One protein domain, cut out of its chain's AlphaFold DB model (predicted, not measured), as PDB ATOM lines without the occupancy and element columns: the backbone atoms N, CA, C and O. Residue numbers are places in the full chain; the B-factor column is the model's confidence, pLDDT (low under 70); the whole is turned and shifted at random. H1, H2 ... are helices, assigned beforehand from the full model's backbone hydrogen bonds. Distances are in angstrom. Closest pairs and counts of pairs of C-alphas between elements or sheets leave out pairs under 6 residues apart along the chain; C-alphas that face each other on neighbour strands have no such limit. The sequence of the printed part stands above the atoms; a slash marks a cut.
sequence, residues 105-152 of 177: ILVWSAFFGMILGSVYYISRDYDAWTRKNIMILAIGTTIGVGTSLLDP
ATOM      1  N   ILE A 105     215.320 179.738 196.741       75.81
ATOM      2  CA  ILE A 105     214.345 180.621 197.378       75.81
ATOM      3  C   ILE A 105     214.985 181.832 198.072       75.81
ATOM      4  O   ILE A 105     214.422 182.920 198.007       75.81
ATOM      5  N   LEU A 106     216.162 181.691 198.692       79.56
ATOM      6  CA  LEU A 106     216.855 182.795 199.373       79.56
ATOM      7  C   LEU A 106     217.409 183.801 198.366       79.56
ATOM      8  O   LEU A 106     217.252 185.008 198.541       79.56
ATOM      9  N   VAL A 107     218.009 183.300 197.286       77.38
ATOM     10  CA  VAL A 107     218.562 184.138 196.217       77.38
ATOM     11  C   VAL A 107     217.437 184.870 195.480       77.38
ATOM     12  O   VAL A 107     217.515 186.080 195.278       77.38
ATOM     13  N   TRP A 108     216.348 184.173 195.147       78.44
ATOM     14  CA  TRP A 108     215.174 184.783 194.519       78.44
ATOM     15  C   TRP A 108     214.498 185.810 195.424       78.44
ATOM     16  O   TRP A 108     214.146 186.887 194.953       78.44
ATOM     17  N   SER A 109     214.375 185.526 196.723       82.88
ATOM     18  CA  SER A 109     213.815 186.478 197.690       82.88
ATOM     19  C   SER A 109     214.688 187.724 197.834       82.88
ATOM     20  O   SER A 109     214.155 188.823 197.946       82.88
ATOM     21  N   ALA A 110     216.018 187.585 197.774       81.62
ATOM     22  CA  ALA A 110     216.931 188.726 197.779       81.62
ATOM     23  C   ALA A 110     216.747 189.603 196.530       81.62
ATOM     24  O   ALA A 110     216.632 190.821 196.648       81.62
ATOM     25  N   PHE A 111     216.645 188.998 195.340       79.88
ATOM     26  CA  PHE A 111     216.355 189.735 194.107       79.88
ATOM     27  C   PHE A 111     214.994 190.428 194.146       79.88
ATOM     28  O   PHE A 111     214.894 191.611 193.826       79.88
ATOM     29  N   PHE A 112     213.959 189.716 194.586       83.44
ATOM     30  CA  PHE A 112     212.616 190.269 194.707       83.44
ATOM     31  C   PHE A 112     212.571 191.414 195.728       83.44
ATOM     32  O   PHE A 112     211.974 192.455 195.469       83.44
ATOM     33  N   GLY A 113     213.274 191.262 196.853       86.31
ATOM     34  CA  GLY A 113     213.429 192.299 197.868       86.31
ATOM     35  C   GLY A 113     214.123 193.554 197.338       86.31
ATOM     36  O   GLY A 113     213.666 194.655 197.629       86.31
ATOM     37  N   MET A 114     215.170 193.411 196.518       81.62
ATOM     38  CA  MET A 114     215.824 194.557 195.867       81.62
ATOM     39  C   MET A 114     214.881 195.274 194.895       81.62
ATOM     40  O   MET A 114     214.784 196.496 194.946       81.62
ATOM     41  N   ILE A 115     214.117 194.536 194.080       83.19
ATOM     42  CA  ILE A 115     213.115 195.118 193.172       83.19
ATOM     43  C   ILE A 115     212.056 195.898 193.960       83.19
ATOM     44  O   ILE A 115     211.799 197.064 193.658       83.19
ATOM     45  N   LEU A 116     211.465 195.281 194.989       85.38
ATOM     46  CA  LEU A 116     210.470 195.938 195.842       85.38
ATOM     47  C   LEU A 116     211.049 197.164 196.552       85.38
ATOM     48  O   LEU A 116     210.380 198.192 196.635       85.38
ATOM     49  N   GLY A 117     212.290 197.074 197.036       84.44
ATOM     50  CA  GLY A 117     213.005 198.182 197.659       84.44
ATOM     51  C   GLY A 117     213.178 199.367 196.710       84.44
ATOM     52  O   GLY A 117     212.883 200.497 197.098       84.44
ATOM     53  N   SER A 118     213.574 199.119 195.460       78.62
ATOM     54  CA  SER A 118     213.699 200.164 194.438       78.62
ATOM     55  C   SER A 118     212.349 200.784 194.082       78.62
ATOM     56  O   SER A 118     212.240 202.007 194.037       78.62
ATOM     57  N   VAL A 119     211.302 199.969 193.897       82.62
ATOM     58  CA  VAL A 119     209.937 200.470 193.651       82.62
ATOM     59  C   VAL A 119     209.463 201.341 194.814       82.62
ATOM     60  O   VAL A 119     208.943 202.429 194.586       82.62
ATOM     61  N   TYR A 120     209.676 200.904 196.057       84.69
ATOM     62  CA  TYR A 120     209.316 201.668 197.251       84.69
ATOM     63  C   TYR A 120     210.088 202.989 197.350       84.69
ATOM     64  O   TYR A 120     209.492 204.033 197.609       84.69
ATOM     65  N   TYR A 121     211.403 202.957 197.120       82.38
ATOM     66  CA  TYR A 121     212.249 204.144 197.167       82.38
ATOM     67  C   TYR A 121     211.816 205.187 196.129       82.38
ATOM     68  O   TYR A 121     211.536 206.326 196.498       82.38
ATOM     69  N   ILE A 122     211.665 204.775 194.863       81.06
ATOM     70  CA  ILE A 122     211.191 205.643 193.775       81.06
ATOM     71  C   ILE A 122     209.784 206.159 194.086       81.06
ATOM     72  O   ILE A 122     209.510 207.344 193.938       81.06
ATOM     73  N   SER A 123     208.891 205.293 194.574       80.75
ATOM     74  CA  SER A 123     207.523 205.670 194.939       80.75
ATOM     75  C   SER A 123     207.465 206.747 196.022       80.75
ATOM     76  O   SER A 123     206.511 207.526 196.035       80.75
ATOM     77  N   ARG A 124     208.433 206.766 196.946       82.00
ATOM     78  CA  ARG A 124     208.486 207.729 198.051       82.00
ATOM     79  C   ARG A 124     209.047 209.083 197.622       82.00
ATOM     80  O   ARG A 124     208.620 210.090 198.166       82.00
ATOM     81  N   ASP A 125     210.000 209.088 196.694       78.50
ATOM     82  CA  ASP A 125     210.605 210.312 196.143       78.50
ATOM     83  C   ASP A 125     209.743 210.938 195.026       78.50
ATOM     84  O   ASP A 125     209.941 212.076 194.606       78.50
ATOM     85  N   TYR A 126     208.747 210.194 194.538       80.06
ATOM     86  CA  TYR A 126     207.825 210.652 193.510       80.06
ATOM     87  C   TYR A 126     206.698 211.516 194.095       80.06
ATOM     88  O   TYR A 126     205.676 211.003 194.537       80.06
ATOM     89  N   ASP A 127     206.830 212.841 194.028       77.12
ATOM     90  CA  ASP A 127     205.809 213.782 194.530       77.12
ATOM     91  C   ASP A 127     204.600 213.984 193.584       77.12
ATOM     92  O   ASP A 127     203.628 214.662 193.920       77.12
ATOM     93  N   ALA A 128     204.605 213.386 192.386       81.94
ATOM     94  CA  ALA A 128     203.604 213.625 191.340       81.94
ATOM     95  C   ALA A 128     202.526 212.526 191.235       81.94
ATOM     96  O   ALA A 128     202.142 212.119 190.130       81.94
ATOM     97  N   TRP A 129     202.002 212.038 192.363       83.38
ATOM     98  CA  TRP A 129     200.920 211.042 192.401       83.38
ATOM     99  C   TRP A 129     199.578 211.622 191.925       83.38
ATOM    100  O   TRP A 129     198.692 211.964 192.703       83.38
ATOM    101  N   THR A 130     199.406 211.724 190.609       89.12
ATOM    102  CA  THR A 130     198.138 212.113 189.983       89.12
ATOM    103  C   THR A 130     197.351 210.889 189.526       89.12
ATOM    104  O   THR A 130     197.915 209.843 189.196       89.12
ATOM    105  N   ARG A 131     196.024 211.030 189.410       87.31
ATOM    106  CA  ARG A 131     195.138 209.966 188.903       87.31
ATOM    107  C   ARG A 131     195.572 209.439 187.528       87.31
ATOM    108  O   ARG A 131     195.429 208.255 187.250       87.31
ATOM    109  N   LYS A 132     196.130 210.318 186.687       90.00
ATOM    110  CA  LYS A 132     196.676 209.971 185.370       90.00
ATOM    111  C   LYS A 132     197.923 209.091 185.490       90.00
ATOM    112  O   LYS A 132     198.001 208.076 184.808       90.00
ATOM    113  N   ASN A 133     198.854 209.435 186.379       88.31
ATOM    114  CA  ASN A 133     200.095 208.676 186.571       88.31
ATOM    115  C   ASN A 133     199.826 207.299 187.190       88.31
ATOM    116  O   ASN A 133     200.420 206.316 186.763       88.31
ATOM    117  N   ILE A 134     198.852 207.206 188.100       88.81
ATOM    118  CA  ILE A 134     198.386 205.920 188.640       88.81
ATOM    119  C   ILE A 134     197.777 205.049 187.533       88.81
ATOM    120  O   ILE A 134     198.076 203.860 187.468       88.81
ATOM    121  N   MET A 135     196.970 205.618 186.628       92.12
ATOM    122  CA  MET A 135     196.451 204.857 185.482       92.12
ATOM    123  C   MET A 135     197.569 204.380 184.550       92.12
ATOM    124  O   MET A 135     197.541 203.233 184.120       92.12
ATOM    125  N   ILE A 136     198.562 205.225 184.260       91.06
ATOM    126  CA  ILE A 136     199.718 204.842 183.437       91.06
ATOM    127  C   ILE A 136     200.509 203.711 184.110       91.06
ATOM    128  O   ILE A 136     200.853 202.738 183.443       91.06
ATOM    129  N   LEU A 137     200.746 203.801 185.422       88.50
ATOM    130  CA  LEU A 137     201.420 202.760 186.200       88.50
ATOM    131  C   LEU A 137     200.645 201.438 186.164       88.50
ATOM    132  O   LEU A 137     201.245 200.382 185.960       88.50
ATOM    133  N   ALA A 138     199.322 201.493 186.326       92.56
ATOM    134  CA  ALA A 138     198.464 200.318 186.250       92.56
ATOM    135  C   ALA A 138     198.530 199.674 184.859       92.56
ATOM    136  O   ALA A 138     198.803 198.484 184.764       92.56
ATOM    137  N   ILE A 139     198.381 200.462 183.787       94.06
ATOM    138  CA  ILE A 139     198.479 199.974 182.403       94.06
ATOM    139  C   ILE A 139     199.857 199.352 182.146       94.06
ATOM    140  O   ILE A 139     199.935 198.239 181.633       94.06
ATOM    141  N   GLY A 140     200.939 200.032 182.535       88.94
ATOM    142  CA  GLY A 140     202.302 199.525 182.370       88.94
ATOM    143  C   GLY A 140     202.541 198.223 183.135       88.94
ATOM    144  O   GLY A 140     203.115 197.287 182.585       88.94
ATOM    145  N   THR A 141     202.030 198.123 184.365       89.31
ATOM    146  CA  THR A 141     202.108 196.897 185.173       89.31
ATOM    147  C   THR A 141     201.302 195.767 184.539       89.31
ATOM    148  O   THR A 141     201.796 194.648 184.445       89.31
ATOM    149  N   THR A 142     200.091 196.043 184.047       91.75
ATOM    150  CA  THR A 142     199.271 195.050 183.344       91.75
ATOM    151  C   THR A 142     199.958 194.555 182.076       91.75
ATOM    152  O   THR A 142     199.986 193.350 181.848       91.75
ATOM    153  N   ILE A 143     200.549 195.449 181.279       91.19
ATOM    154  CA  ILE A 143     201.315 195.065 180.087       91.19
ATOM    155  C   ILE A 143     202.519 194.210 180.489       91.19
ATOM    156  O   ILE A 143     202.704 193.144 179.915       91.19
ATOM    157  N   GLY A 144     203.294 194.625 181.495       86.38
ATOM    158  CA  GLY A 144     204.480 193.894 181.956       86.38
ATOM    159  C   GLY A 144     204.159 192.498 182.496       86.38
ATOM    160  O   GLY A 144     204.804 191.517 182.125       86.38
ATOM    161  N   VAL A 145     203.120 192.376 183.327       87.69
ATOM    162  CA  VAL A 145     202.629 191.072 183.803       87.69
ATOM    163  C   VAL A 145     202.088 190.249 182.637       87.69
ATOM    164  O   VAL A 145     202.404 189.068 182.540       87.69
ATOM    165  N   GLY A 146     201.343 190.872 181.721       87.06
ATOM    166  CA  GLY A 146     200.847 190.227 180.510       87.06
ATOM    167  C   GLY A 146     201.980 189.625 179.683       87.06
ATOM    168  O   GLY A 146     201.918 188.451 179.348       87.06
ATOM    169  N   THR A 147     203.057 190.377 179.439       84.38
ATOM    170  CA  THR A 147     204.227 189.879 178.700       84.38
ATOM    171  C   THR A 147     204.961 188.744 179.408       84.38
ATOM    172  O   THR A 147     205.489 187.874 178.730       84.38
ATOM    173  N   SER A 148     204.961 188.710 180.744       83.00
ATOM    174  CA  SER A 148     205.574 187.618 181.519       83.00
ATOM    175  C   SER A 148     204.774 186.312 181.472       83.00
ATOM    176  O   SER A 148     205.316 185.260 181.802       83.00
ATOM    177  N   LEU A 149     203.488 186.377 181.111       84.81
ATOM    178  CA  LEU A 149     202.590 185.222 180.997       84.81
ATOM    179  C   LEU A 149     202.427 184.730 179.553       84.81
ATOM    180  O   LEU A 149     201.833 183.675 179.343       84.81
ATOM    181  N   LEU A 150     202.907 185.492 178.566       83.38
ATOM    182  CA  LEU A 150     202.913 185.066 177.169       83.38
ATOM    183  C   LEU A 150     203.991 184.000 176.961       83.38
ATOM    184  O   LEU A 150     205.108 184.131 177.464       83.38
ATOM    185  N   ASP A 151     203.666 182.975 176.173       77.25
ATOM    186  CA  ASP A 151     204.669 182.017 175.718       77.25
ATOM    187  C   ASP A 151     205.783 182.755 174.959       77.25
ATOM    188  O   ASP A 151     205.483 183.672 174.177       77.25
ATOM    189  N   PRO A 152     207.064 182.382 175.156       73.25
ATOM    190  CA  PRO A 152     208.161 182.953 174.393       73.25
ATOM    191  C   PRO A 152     207.849 182.842 172.900       73.25
ATOM    192  O   PRO A 152     207.646 181.744 172.377       73.25
TER     193      PRO A 152
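What this domain is: This is residues 105 to 152 of the 177 residues of the protein "Integral membrane protein" of Nonlabens ulvanivorans (UniProt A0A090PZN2). Picture an open, somewhat splayed U: the long helix H1 makes one arm, a tight link turns the chain, and H2 folds back as the other arm, with an empty gap between them. The printed part has 48 residues with two named helices, H1 then H2, and no named strand; the class is all helix. The whole is loose, with a radius of gyration of the C-alphas of 13.6 A, and flat, spanning 36 by 27 by 10 A.

Where its parts are: Find C-alpha 105 at (214.345, 180.621, 197.378); from there H1, residues 105 to 125, runs 30.0 A. H2, residues 131 to 149, runs 27.0 A and ends at C-alpha 149, (202.590, 185.222, 180.997).

How they stand to each other: Compare the two helices and you find H1 and H2 apart, with no C-alpha of the one within 8 A of the other. In H1 and H2, every O i to N i+4 pair is within hydrogen-bond range.

The domain as a whole: Look to Asp 127 and Asp 151 for the two C-alphas farthest apart, 36.9 A. The printed part has no cut, and the link from H1 to H2, 5 residues, is tight. The mean pLDDT of the printed part is 84.2, and no printed residue is under 70.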